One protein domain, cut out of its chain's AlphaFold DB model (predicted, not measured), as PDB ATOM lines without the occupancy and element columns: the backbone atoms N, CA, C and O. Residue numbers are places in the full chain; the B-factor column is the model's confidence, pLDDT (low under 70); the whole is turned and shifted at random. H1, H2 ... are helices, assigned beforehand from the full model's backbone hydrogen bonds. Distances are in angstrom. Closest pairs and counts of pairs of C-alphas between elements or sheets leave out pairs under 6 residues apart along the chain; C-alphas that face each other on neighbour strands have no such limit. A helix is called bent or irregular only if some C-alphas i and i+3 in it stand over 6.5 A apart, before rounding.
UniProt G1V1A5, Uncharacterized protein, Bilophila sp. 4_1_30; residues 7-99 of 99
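AT A GLANCE: This is residues 7 to 99 of the 99 residues of an uncharacterized protein of Bilophila sp. 4_1_30 (UniProt G1V1A5). Three helices stand round a middle made of unnamed chain: the short helices H1 and H2 lie near each other at one end of the longest axis, and the long helix H3 stands by itself at the other end. Residues 43 to 56 lead across from H2 to H3, the last stretch, residues 76 to 99, folds back from H3 into the space between the two ends, and residues 28 to 33, just before H2, stick out. The printed part has 93 residues with three named helices in the order H1, H2, H3 and no named strand; the class is all helix, though under half of the residues, 39 of 93, are in named elements. The whole is compact, with a radius of gyration of the C-alphas of 13.9 A, and spans 34 by 31 by 23 A, a rounded outline.

IN THESE COORDINATES: The printed part begins with H1, residues 7 to 17, which runs 15.5 A from C-alpha 7 at (50.636, 52.930, 32.828) to C-alpha 17 at (53.208, 37.886, 35.689). Residues 18 to 33 form no named element; within them C-alpha 29 is at (42.748, 60.717, 47.205). H2, residues 34 to 42, measures 12.5 A from its first to its last C-alpha. Residues 43 to 56 again form no named element. H3, residues 57 to 75, is the longest helix with 19 residues and runs 26.6 A, from C-alpha 57 at (43.058, 44.131, 64.024) to C-alpha 75 at (36.430, 27.556, 44.362). Residues 76 to 99 follow with no named element and end at C-alpha 99 at (48.056, 35.968, 44.639).

HOW THE PARTS SIT: H1 and H2 are close but not clearly touching, with 2 pairs of C-alphas within 8 A. Their closest C-alphas, those of Phe 9 and Phe 41, are 6.9 A apart. The two helices run the same way at a steep tilt of 46 degrees, and their centres are 12.2 A apart. H3 touches no helix. H1 and H3 are apart, with no C-alpha of the one within 8 A of the other. H2 and H3 are also apart, with no C-alpha of the one within 8 A of the other, though they follow each other in the chain. In the backbones of H1, H2 and H3, every O i to N i+4 pair is within hydrogen-bond range. No helix is bent or irregular. The C-alphas of residues 18 to 33 lie 9 to 20 A from the mean of all C-alphas, and those of residues 43 to 56 lie 6 to 19 A from it. Those of residues 76 to 99 lie 1 to 18 A from the same mean, which is at (44.063, 41.113, 47.939). Residues 28 to 33 stand free, with no C-alpha 8 or more residues away along the chain within 10 A.

THE WHOLE: The two C-alphas farthest apart in the domain, those of Arg 29 and Pro 78, are 37.6 A apart. The first and last printed C-alphas, those of Lys 7 and Lys 99, are 20.8 A apart, and Lys 99 is the chain's last residue. The printed part has no cut. Both links between the helices are long: 16 residues from H1 to H2 and 14 residues from H2 to H3. The mean pLDDT of the printed part is 71.7, and that of H1 is 88, of H2 86 and of H3 79. The model's confidence is low, under 70, at 28 residues, namely residues 72 to 99, of which 72 to 75 belong to H3.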
ATOM      1  N   LYS A   7      49.346  53.175  32.165       90.62
ATOM      2  CA  LYS A   7      50.636  52.930  32.828       90.62
ATOM      3  C   LYS A   7      50.472  52.044  34.066       90.62
ATOM      4  O   LYS A   7      51.230  51.099  34.252       90.62
ATOM      5  N   GLU A   8      49.460  52.309  34.887       89.38
ATOM      6  CA  GLU A   8      49.158  51.520  36.080       89.38
ATOM      7  C   GLU A   8      48.685  50.109  35.715       89.38
ATOM      8  O   GLU A   8      49.118  49.149  36.347       89.38
ATOM      9  N   PHE A   9      47.862  49.955  34.668       89.44
ATOM     10  CA  PHE A   9      47.475  48.635  34.153       89.44
ATOM     11  C   PHE A   9      48.687  47.826  33.683       89.44
ATOM     12  O   PHE A   9      48.804  46.654  34.038       89.44
ATOM     13  N   GLN A  10      49.602  48.444  32.930       91.25
ATOM     14  CA  GLN A  10      50.843  47.800  32.488       91.25
ATOM     15  C   GLN A  10      51.718  47.385  33.676       91.25
ATOM     16  O   GLN A  10      52.189  46.251  33.720       91.25
ATOM     17  N   LEU A  11      51.888  48.263  34.670       89.12
ATOM     18  CA  LEU A  11      52.640  47.953  35.887       89.12
ATOM     19  C   LEU A  11      52.034  46.758  36.635       89.12
ATOM     20  O   LEU A  11      52.749  45.825  36.993       89.12
ATOM     21  N   PHE A  12      50.718  46.767  36.849       88.31
ATOM     22  CA  PHE A  12      50.023  45.678  37.533       88.31
ATOM     23  C   PHE A  12      50.085  44.361  36.747       88.31
ATOM     24  O   PHE A  12      50.192  43.301  37.359       88.31
ATOM     25  N   ASP A  13      50.061  44.400  35.413       88.69
ATOM     26  CA  ASP A  13      50.206  43.204  34.578       88.69
ATOM     27  C   ASP A  13      51.616  42.602  34.673       88.69
ATOM     28  O   ASP A  13      51.765  41.390  34.841       88.69
ATOM     29  N   VAL A  14      52.653  43.447  34.669       89.50
ATOM     30  CA  VAL A  14      54.040  43.020  34.912       89.50
ATOM     31  C   VAL A  14      54.175  42.387  36.298       89.50
ATOM     32  O   VAL A  14      54.735  41.298  36.415       89.50
ATOM     33  N   LEU A  15      53.631  43.023  37.341       86.81
ATOM     34  CA  LEU A  15      53.655  42.485  38.707       86.81
ATOM     35  C   LEU A  15      52.895  41.157  38.812       86.81
ATOM     36  O   LEU A  15      53.375  40.224  39.448       86.81
ATOM     37  N   TYR A  16      51.743  41.034  38.152       85.00
ATOM     38  CA  TYR A  16      50.947  39.808  38.165       85.00
ATOM     39  C   TYR A  16      51.647  38.634  37.473       85.00
ATOM     40  O   TYR A  16      51.505  37.492  37.912       85.00
ATOM     41  N   LYS A  17      52.436  38.900  36.425       85.12
ATOM     42  CA  LYS A  17      53.208  37.886  35.689       85.12
ATOM     43  C   LYS A  17      54.487  37.438  36.401       85.12
ATOM     44  O   LYS A  17      55.052  36.419  36.009       85.12
ATOM     45  N   ARG A  18      54.944  38.145  37.444       83.81
ATOM     46  CA  ARG A  18      56.103  37.707  38.240       83.81
ATOM     47  C   ARG A  18      55.830  36.360  38.912       83.81
ATOM     48  O   ARG A  18      54.707  36.081  39.342       83.81
ATOM     49  N   GLN A  19      56.867  35.530  38.973       82.25
ATOM     50  CA  GLN A  19      56.823  34.234  39.656       82.25
ATOM     51  C   GLN A  19      56.942  34.400  41.177       82.25
ATOM     52  O   GLN A  19      56.356  33.617  41.918       82.25
ATOM     53  N   ASP A  20      57.602  35.469  41.624       82.56
ATOM     54  CA  ASP A  20      57.760  35.794  43.040       82.56
ATOM     55  C   ASP A  20      56.504  36.445  43.632       82.56
ATOM     56  O   ASP A  20      55.752  37.159  42.954       82.56
ATOM     57  N   SER A  21      56.304  36.247  44.936       77.62
ATOM     58  CA  SER A  21      55.258  36.924  45.700       77.62
ATOM     59  C   SER A  21      55.475  38.440  45.693       77.62
ATOM     60  O   SER A  21      56.569  38.927  45.971       77.62
ATOM     61  N   CYS A  22      54.418  39.198  45.396       77.25
ATOM     62  CA  CYS A  22      54.463  40.657  45.314       77.25
ATOM     63  C   CYS A  22      53.343  41.279  46.155       77.25
ATOM     64  O   CYS A  22      52.183  40.892  46.019       77.25
ATOM     65  N   LEU A  23      53.678  42.291  46.961       82.81
ATOM     66  CA  LEU A  23      52.713  43.155  47.642       82.81
ATOM     67  C   LEU A  23      52.630  44.495  46.905       82.81
ATOM     68  O   LEU A  23      53.626  45.205  46.781       82.81
ATOM     69  N   ALA A  24      51.437  44.849  46.429       82.50
ATOM     70  CA  ALA A  24      51.172  46.133  45.790       82.50
ATOM     71  C   ALA A  24      50.181  46.942  46.633       82.50
ATOM     72  O   ALA A  24      49.071  46.486  46.901       82.50
ATOM     73  N   ILE A  25      50.575  48.155  47.026       84.00
ATOM     74  CA  ILE A  25      49.741  49.072  47.811       84.00
ATOM     75  C   ILE A  25      49.233  50.183  46.888       84.00
ATOM     76  O   ILE A  25      50.022  50.944  46.328       84.00
ATOM     77  N   VAL A  26      47.910  50.296  46.734       86.00
ATOM     78  CA  VAL A  26      47.270  51.339  45.914       86.00
ATOM     79  C   VAL A  26      46.768  52.464  46.814       86.00
ATOM     80  O   VAL A  26      45.720  52.350  47.445       86.00
ATOM     81  N   TYR A  27      47.488  53.583  46.845       87.50
ATOM     82  CA  TYR A  27      47.120  54.768  47.625       87.50
ATOM     83  C   TYR A  27      46.654  55.927  46.728       87.50
ATOM     84  O   TYR A  27      46.816  55.916  45.510       87.50
ATOM     85  N   GLY A  28      46.004  56.933  47.323       85.56
ATOM     86  CA  GLY A  28      45.562  58.141  46.615       85.56
ATOM     87  C   GLY A  28      44.343  58.809  47.252       85.56
ATOM     88  O   GLY A  28      43.772  58.296  48.214       85.56
ATOM     89  N   ARG A  29      43.894  59.937  46.689       89.31
ATOM     90  CA  ARG A  29      42.748  60.717  47.205       89.31
ATOM     91  C   ARG A  29      41.430  59.925  47.139       89.31
ATOM     92  O   ARG A  29      41.293  58.959  46.381       89.31
ATOM     93  N   ARG A  30      40.434  60.319  47.938       87.88
ATOM     94  CA  ARG A  30      39.080  59.734  47.893       87.88
ATOM     95  C   ARG A  30      38.473  59.950  46.498       87.88
ATOM     96  O   ARG A  30      38.670  61.003  45.905       87.88
ATOM     97  N   ARG A  31      37.734  58.963  45.979       85.31
ATOM     98  CA  ARG A  31      37.022  59.008  44.677       85.31
ATOM     99  C   ARG A  31      37.877  59.110  43.405       85.31
ATOM    100  O   ARG A  31      37.316  59.234  42.328       85.31
ATOM    101  N   VAL A  32      39.197  58.933  43.470       87.88
ATOM    102  CA  VAL A  32      40.036  58.854  42.250       87.88
ATOM    103  C   VAL A  32      39.858  57.547  41.461       87.88
ATOM    104  O   VAL A  32      40.593  57.302  40.516       87.88
ATOM    105  N   GLY A  33      38.947  56.654  41.861       86.69
ATOM    106  CA  GLY A  33      38.695  55.393  41.153       86.69
ATOM    107  C   GLY A  33      39.706  54.276  41.438       86.69
ATOM    108  O   GLY A  33      40.004  53.488  40.549       86.69
ATOM    109  N   LYS A  34      40.276  54.199  42.651       88.19
ATOM    110  CA  LYS A  34      41.183  53.098  43.054       88.19
ATOM    111  C   LYS A  34      40.469  51.742  43.055       88.19
ATOM    112  O   LYS A  34      40.926  50.812  42.404       88.19
ATOM    113  N   THR A  35      39.314  51.666  43.715       84.75
ATOM    114  CA  THR A  35      38.490  50.450  43.781       84.75
ATOM    115  C   THR A  35      38.065  49.983  42.392       84.75
ATOM    116  O   THR A  35      38.204  48.807  42.076       84.75
ATOM    117  N   GLU A  36      37.619  50.907  41.534       87.00
ATOM    118  CA  GLU A  36      37.226  50.574  40.159       87.00
ATOM    119  C   GLU A  36      38.423  50.091  39.327       87.00
ATOM    120  O   GLU A  36      38.296  49.111  38.601       87.00
ATOM    121  N   PHE A  37      39.603  50.704  39.480       88.06
ATOM    122  CA  PHE A  37      40.830  50.234  38.830       88.06
ATOM    123  C   PHE A  37      41.167  48.785  39.208       88.06
ATOM    124  O   PHE A  37      41.368  47.956  38.322       88.06
ATOM    125  N   ILE A  38      41.177  48.461  40.509       86.88
ATOM    126  CA  ILE A  38      41.459  47.098  40.991       86.88
ATOM    127  C   ILE A  38      40.399  46.124  40.469       86.88
ATOM    128  O   ILE A  38      40.739  45.059  39.958       86.88
ATOM    129  N   ARG A  39      39.114  46.497  40.540       84.31
ATOM    130  CA  ARG A  39      38.006  45.667  40.054       84.31
ATOM    131  C   ARG A  39      38.185  45.320  38.575       84.31
ATOM    132  O   ARG A  39      38.143  44.147  38.225       84.31
ATOM    133  N   ARG A  40      38.459  46.324  37.737       85.81
ATOM    134  CA  ARG A  40      38.707  46.167  36.295       85.81
ATOM    135  C   ARG A  40      39.936  45.320  35.996       85.81
ATOM    136  O   ARG A  40      39.875  44.447  35.140       85.81
ATOM    137  N   PHE A  41      41.036  45.534  36.716       85.56
ATOM    138  CA  PHE A  41      42.252  44.733  36.553       85.56
ATOM    139  C   PHE A  41      42.018  43.238  36.815       85.56
ATOM    140  O   PHE A  41      42.642  42.390  36.166       85.56
ATOM    141  N   CYS A  42      41.115  42.939  37.748       83.12
ATOM    142  CA  CYS A  42      40.773  41.598  38.197       83.12
ATOM    143  C   CYS A  42      39.646  40.921  37.393       83.12
ATOM    144  O   CYS A  42      39.499  39.709  37.509       83.12
ATOM    145  N   GLU A  43      38.864  41.647  36.578       80.31
ATOM    146  CA  GLU A  43      37.678  41.114  35.865       80.31
ATOM    147  C   GLU A  43      37.973  39.845  35.042       80.31
ATOM    148  O   GLU A  43      37.129  38.956  34.970       80.31
ATOM    149  N   SER A  44      39.173  39.724  34.470       75.19
ATOM    150  CA  SER A  44      39.578  38.594  33.623       75.19
ATOM    151  C   SER A  44      40.544  37.613  34.302       75.19
ATOM    152  O   SER A  44      41.235  36.861  33.616       75.19
ATOM    153  N   LYS A  45      40.683  37.662  35.633       78.38
ATOM    154  CA  LYS A  45      41.689  36.896  36.388       78.38
ATOM    155  C   LYS A  45      41.045  36.204  37.592       78.38
ATOM    156  O   LYS A  45      40.034  36.680  38.095       78.38
ATOM    157  N   PRO A  46      41.600  35.095  38.101       76.38
ATOM    158  CA  PRO A  46      41.205  34.584  39.407       76.38
ATOM    159  C   PRO A  46      41.670  35.558  40.501       76.38
ATOM    160  O   PRO A  46      42.846  35.907  40.566       76.38
ATOM    161  N   TYR A  47      40.746  35.997  41.357       75.56
ATOM    162  CA  TYR A  47      41.045  36.858  42.500       75.56
ATOM    163  C   TYR A  47      40.124  36.565  43.688       75.56
ATOM    164  O   TYR A  47      39.011  36.039  43.542       75.56
ATOM    165  N   LEU A  48      40.596  36.957  44.870       79.56
ATOM    166  CA  LEU A  48      39.798  37.114  46.078       79.56
ATOM    167  C   LEU A  48      39.671  38.605  46.378       79.56
ATOM    168  O   LEU A  48      40.657  39.335  46.346       79.56
ATOM    169  N   TYR A  49      38.452  39.054  46.663       80.19
ATOM    170  CA  TYR A  49      38.188  40.424  47.084       80.19
ATOM    171  C   TYR A  49      37.697  40.417  48.522       80.19
ATOM    172  O   TYR A  49      36.666  39.814  48.824       80.19
ATOM    173  N   TYR A  50      38.439  41.091  49.393       83.62
ATOM    174  CA  TYR A  50      38.110  41.215  50.802       83.62
ATOM    175  C   TYR A  50      38.021  42.694  51.182       83.62
ATOM    176  O   TYR A  50      39.004  43.436  51.101       83.62
ATOM    177  N   ALA A  51      36.820  43.121  51.567       81.69
ATOM    178  CA  ALA A  51      36.574  44.450  52.102       81.69
ATOM    179  C   ALA A  51      36.801  44.424  53.614       81.69
ATOM    180  O   ALA A  51      36.235  43.583  54.316       81.69
ATOM    181  N   CYS A  52      37.639  45.334  54.108       81.50
ATOM    182  CA  CYS A  52      37.907  45.417  55.535       81.50
ATOM    183  C   CYS A  52      36.711  46.012  56.275       81.50
ATOM    184  O   CYS A  52      36.039  46.898  55.750       81.50
ATOM    185  N   ALA A  53      36.445  45.511  57.481       82.00
ATOM    186  CA  ALA A  53      35.414  46.055  58.349       82.00
ATOM    187  C   ALA A  53      36.060  46.944  59.412       82.00
ATOM    188  O   ALA A  53      37.186  46.691  59.836       82.00
ATOM    189  N   GLU A  54      35.328  47.953  59.875       88.38
ATOM    190  CA  GLU A  54      35.731  48.743  61.036       88.38
ATOM    191  C   GLU A  54      35.643  47.863  62.292       88.38
ATOM    192  O   GLU A  54      34.572  47.615  62.844       88.38
ATOM    193  N   CYS A  55      36.773  47.274  62.673       87.50
ATOM    194  CA  CYS A  55      36.929  46.437  63.853       87.50
ATOM    195  C   CYS A  55      38.404  46.396  64.260       87.50
ATOM    196  O   CYS A  55      39.262  46.899  63.539       87.50
ATOM    197  N   THR A  56      38.695  45.816  65.424       89.25
ATOM    198  CA  THR A  56      40.078  45.649  65.877       89.25
ATOM    199  C   THR A  56      40.852  44.726  64.942       89.25
ATOM    200  O   THR A  56      40.277  43.823  64.325       89.25
ATOM    201  N   ASP A  57      42.169  44.912  64.887       85.94
ATOM    202  CA  ASP A  57      43.058  44.131  64.024       85.94
ATOM    203  C   ASP A  57      42.914  42.618  64.261       85.94
ATOM    204  O   ASP A  57      42.837  41.846  63.306       85.94
ATOM    205  N   ASP A  58      42.762  42.185  65.517       85.38
ATOM    206  CA  ASP A  58      42.536  40.776  65.866       85.38
ATOM    207  C   ASP A  58      41.246  40.213  65.257       85.38
ATOM    208  O   ASP A  58      41.209  39.096  64.728       85.38
ATOM    209  N   VAL A  59      40.158  40.982  65.332       87.19
ATOM    210  CA  VAL A  59      38.865  40.583  64.769       87.19
ATOM    211  C   VAL A  59      38.943  40.569  63.246       87.19
ATOM    212  O   VAL A  59      38.419  39.653  62.607       87.19
ATOM    213  N   GLN A  60      39.630  41.547  62.665       85.56
ATOM    214  CA  GLN A  60      39.840  41.675  61.231       85.56
ATOM    215  C   GLN A  60      40.650  40.496  60.672       85.56
ATOM    216  O   GLN A  60      40.234  39.867  59.696       85.56
ATOM    217  N   LEU A  61      41.743  40.117  61.340       86.69
ATOM    218  CA  LEU A  61      42.563  38.952  61.001       86.69
ATOM    219  C   LEU A  61      41.756  37.653  61.055       86.69
ATOM    220  O   LEU A  61      41.783  36.870  60.105       86.69
ATOM    221  N   ARG A  62      40.978  37.431  62.124       86.94
ATOM    222  CA  ARG A  62      40.118  36.238  62.247       86.94
ATOM    223  C   ARG A  62      39.087  36.161  61.120       86.94
ATOM    224  O   ARG A  62      38.904  35.096  60.526       86.94
ATOM    225  N   LYS A  63      38.440  37.287  60.797       86.06
ATOM    226  CA  LYS A  63      37.475  37.382  59.690       86.06
ATOM    227  C   LYS A  63      38.134  37.101  58.342       86.06
ATOM    228  O   LYS A  63      37.563  36.362  57.541       86.06
ATOM    229  N   PHE A  64      39.319  37.657  58.097       85.56
ATOM    230  CA  PHE A  64      40.071  37.426  56.868       85.56
ATOM    231  C   PHE A  64      40.462  35.951  56.712       85.56
ATOM    232  O   PHE A  64      40.164  35.347  55.682       85.56
ATOM    233  N   SER A  65      41.033  35.336  57.750       85.69
ATOM    234  CA  SER A  65      41.414  33.918  57.737       85.69
ATOM    235  C   SER A  65      40.219  33.005  57.459       85.69
ATOM    236  O   SER A  65      40.290  32.127  56.597       85.69
ATOM    237  N   ALA A  66      39.083  33.242  58.125       86.31
ATOM    238  CA  ALA A  66      37.854  32.490  57.878       86.31
ATOM    239  C   ALA A  66      37.331  32.681  56.442       86.31
ATOM    240  O   ALA A  66      36.902  31.719  55.801       86.31
ATOM    241  N   PHE A  67      37.393  33.909  55.917       85.31
ATOM    242  CA  PHE A  67      37.015  34.219  54.540       85.31
ATOM    243  C   PHE A  67      37.874  33.447  53.529       85.31
ATOM    244  O   PHE A  67      37.328  32.763  52.663       85.31
ATOM    245  N   VAL A  68      39.201  33.499  53.666       82.44
ATOM    246  CA  VAL A  68      40.147  32.819  52.768       82.44
ATOM    247  C   VAL A  68      39.920  31.306  52.773       82.44
ATOM    248  O   VAL A  68      39.778  30.706  51.706       82.44
ATOM    249  N   LEU A  69      39.791  30.687  53.953       81.00
ATOM    250  CA  LEU A  69      39.547  29.245  54.083       81.00
ATOM    251  C   LEU A  69      38.224  28.813  53.437       81.00
ATOM    252  O   LEU A  69      38.173  27.808  52.726       81.00
ATOM    253  N   ASN A  70      37.151  29.577  53.649       81.06
ATOM    254  CA  ASN A  70      35.840  29.263  53.080       81.06
ATOM    255  C   ASN A  70      35.814  29.425  51.554       81.06
ATOM    256  O   ASN A  70      35.219  28.601  50.856       81.06
ATOM    257  N   GLN A  71      36.478  30.454  51.025       72.69
ATOM    258  CA  GLN A  71      36.557  30.681  49.582       72.69
ATOM    259  C   GLN A  71      37.461  29.659  48.885       72.69
ATOM    260  O   GLN A  71      37.116  29.190  47.799       72.69
ATOM    261  N   GLY A  72      38.563  29.252  49.528       64.75
ATOM    262  CA  GLY A  72      39.444  28.187  49.042       64.75
ATOM    263  C   GLY A  72      38.715  26.851  48.867       64.75
ATOM    264  O   GLY A  72      38.867  26.202  47.832       64.75
ATOM    265  N   LYS A  73      37.841  26.494  49.822       61.62
ATOM    266  CA  LYS A  73      36.990  25.292  49.752       61.62
ATOM    267  C   LYS A  73      35.950  25.356  48.628       61.62
ATOM    268  O   LYS A  73      35.733  24.359  47.951       61.62
ATOM    269  N   LYS A  74      35.314  26.514  48.412       59.78
ATOM    270  CA  LYS A  74      34.235  26.678  47.414       59.78
ATOM    271  C   LYS A  74      34.722  26.762  45.968       59.78
ATOM    272  O   LYS A  74      34.008  26.324  45.075       59.78
ATOM    273  N   LYS A  75      35.897  27.349  45.722       56.62
ATOM    274  CA  LYS A  75      36.430  27.556  44.362       56.62
ATOM    275  C   LYS A  75      37.445  26.496  43.909       56.62
ATOM    276  O   LYS A  75      37.977  26.622  42.813       56.62
ATOM    277  N   GLY A  76      37.708  25.467  44.719       49.34
ATOM    278  CA  GLY A  76      38.638  24.396  44.349       49.34
ATOM    279  C   GLY A  76      40.092  24.866  44.251       49.34
ATOM    280  O   GLY A  76      40.793  24.474  43.325       49.34
ATOM    281  N   TYR A  77      40.552  25.706  45.191       52.12
ATOM    282  CA  TYR A  77      41.965  26.089  45.322       52.12
ATOM    283  C   TYR A  77      42.638  25.244  46.422       52.12
ATOM    284  O   TYR A  77      42.786  25.721  47.550       52.12
ATOM    285  N   PRO A  78      43.056  23.991  46.144       44.12
ATOM    286  CA  PRO A  78      43.589  23.080  47.162       44.12
ATOM    287  C   PRO A  78      44.896  23.579  47.805       44.12
ATOM    288  O   PRO A  78      45.218  23.189  48.922       44.12
ATOM    289  N   ASN A  79      45.624  24.481  47.138       43.06
ATOM    290  CA  ASN A  79      46.936  24.971  47.574       43.06
ATOM    291  C   ASN A  79      46.909  26.321  48.309       43.06
ATOM    292  O   ASN A  79      47.969  26.865  48.598       43.06
ATOM    293  N   LEU A  80      45.737  26.864  48.659       46.56
ATOM    294  CA  LEU A  80      45.664  28.124  49.420       46.56
ATOM    295  C   LEU A  80      46.294  27.994  50.826       46.56
ATOM    296  O   LEU A  80      46.752  28.971  51.403       46.56
ATOM    297  N   ILE A  81      46.381  26.759  51.335       42.03
ATOM    298  CA  ILE A  81      47.032  26.384  52.603       42.03
ATOM    299  C   ILE A  81      48.574  26.447  52.495       42.03
ATOM    300  O   ILE A  81      49.267  26.485  53.508       42.03
ATOM    301  N   ARG A  82      49.137  26.507  51.278       35.34
ATOM    302  CA  ARG A  82      50.592  26.522  51.035       35.34
ATOM    303  C   ARG A  82      51.242  27.901  51.197       35.34
ATOM    304  O   ARG A  82      52.458  27.994  51.072       35.34
ATOM    305  N   TYR A  83      50.465  28.930  51.540       41.69
ATOM    306  CA  TYR A  83      50.960  30.255  51.928       41.69
ATOM    307  C   TYR A  83      50.765  30.501  53.437       41.69
ATOM    308  O   TYR A  83      50.018  31.399  53.824       41.69
ATOM    309  N   PRO A  84      51.404  29.711  54.326       31.25
ATOM    310  CA  PRO A  84      51.225  29.839  55.772       31.25
ATOM    311  C   PRO A  84      51.906  31.088  56.352       31.25
ATOM    312  O   PRO A  84      51.722  31.394  57.526       31.25
ATOM    313  N   PHE A  85      52.689  31.817  55.554       35.69
ATOM    314  CA  PHE A  85      53.432  32.990  55.993       35.69
ATOM    315  C   PHE A  85      53.185  34.141  55.016       35.69
ATOM    316  O   PHE A  85      53.869  34.280  54.006       35.69
ATOM    317  N   LEU A  86      52.175  34.958  55.313       37.53
ATOM    318  CA  LEU A  86      52.049  36.312  54.773       37.53
ATOM    319  C   LEU A  86      52.552  37.271  55.861       37.53
ATOM    320  O   LEU A  86      51.743  37.779  56.641       37.53
ATOM    321  N   PRO A  87      53.874  37.483  55.994       27.77
ATOM    322  CA  PRO A  87      54.369  38.519  56.875       27.77
ATOM    323  C   PRO A  87      53.977  39.860  56.246       27.77
ATOM    324  O   PRO A  87      54.174  40.082  55.053       27.77
ATOM    325  N   ALA A  88      53.403  40.741  57.059       29.58
ATOM    326  CA  ALA A  88      53.004  42.100  56.697       29.58
ATOM    327  C   ALA A  88      51.806  42.218  55.732       29.58
ATOM    328  O   ALA A  88      51.895  42.769  54.635       29.58
ATOM    329  N   ILE A  89      50.627  41.816  56.209       37.56
ATOM    330  CA  ILE A  89      49.376  42.423  55.745       37.56
ATOM    331  C   ILE A  89      49.150  43.692  56.577       37.56
ATOM    332  O   ILE A  89      48.640  43.629  57.692       37.56
ATOM    333  N   HIS A  90      49.542  44.851  56.048       28.47
ATOM    334  CA  HIS A  90      49.079  46.131  56.586       28.47
ATOM    335  C   HIS A  90      47.683  46.418  56.027       28.47
ATOM    336  O   HIS A  90      47.517  46.692  54.838       28.47
ATOM    337  N   PHE A  91      46.670  46.336  56.892       34.56
ATOM    338  CA  PHE A  91      45.290  46.677  56.557       34.56
ATOM    339  C   PHE A  91      45.151  48.196  56.419       34.56
ATOM    340  O   PHE A  91      44.785  48.897  57.356       34.56
ATOM    341  N   THR A  92      45.437  48.732  55.235       34.72
ATOM    342  CA  THR A  92      44.922  50.056  54.874       34.72
ATOM    343  C   THR A  92      43.493  49.900  54.367       34.72
ATOM    344  O   THR A  92      43.203  48.965  53.624       34.72
ATOM    345  N   SER A  93      42.621  50.815  54.776       36.91
ATOM    346  CA  SER A  93      41.149  50.813  54.717       36.91
ATOM    347  C   SER A  93      40.416  50.387  53.427       36.91
ATOM    348  O   SER A  93      39.189  50.373  53.442       36.91
ATOM    349  N   GLU A  94      41.063  50.002  52.321       41.41
ATOM    350  CA  GLU A  94      40.371  49.745  51.046       41.41
ATOM    351  C   GLU A  94      41.010  48.634  50.176       41.41
ATOM    352  O   GLU A  94      41.360  48.892  49.034       41.41
ATOM    353  N   THR A  95      41.059  47.384  50.668       41.72
ATOM    354  CA  THR A  95      41.254  46.123  49.890       41.72
ATOM    355  C   THR A  95      42.641  45.474  49.989       41.72
ATOM    356  O   THR A  95      43.671  46.102  49.770       41.72
ATOM    357  N   LEU A  96      42.639  44.159  50.247       42.38
ATOM    358  CA  LEU A  96      43.812  43.283  50.206       42.38
ATOM    359  C   LEU A  96      43.799  42.420  48.934       42.38
ATOM    360  O   LEU A  96      42.781  41.804  48.621       42.38
ATOM    361  N   PHE A  97      44.935  42.353  48.234       36.91
ATOM    362  CA  PHE A  97      45.164  41.469  47.087       36.91
ATOM    363  C   PHE A  97      46.193  40.403  47.481       36.91
ATOM    364  O   PHE A  97      47.309  40.744  47.867       36.91
ATOM    365  N   VAL A  98      45.820  39.126  47.399       40.78
ATOM    366  CA  VAL A  98      46.724  37.988  47.619       40.78
ATOM    367  C   VAL A  98      46.672  37.122  46.362       40.78
ATOM    368  O   VAL A  98      45.583  36.706  45.958       40.78
ATOM    369  N   LYS A  99      47.833  36.929  45.727       37.44
ATOM    370  CA  LYS A  99      48.056  35.968  44.639       37.44
ATOM    371  C   LYS A  99      48.450  34.621  45.235       37.44
ATOM    372  O   LYS A  99      49.234  34.645  46.206       37.44
TER     373      LYS A  99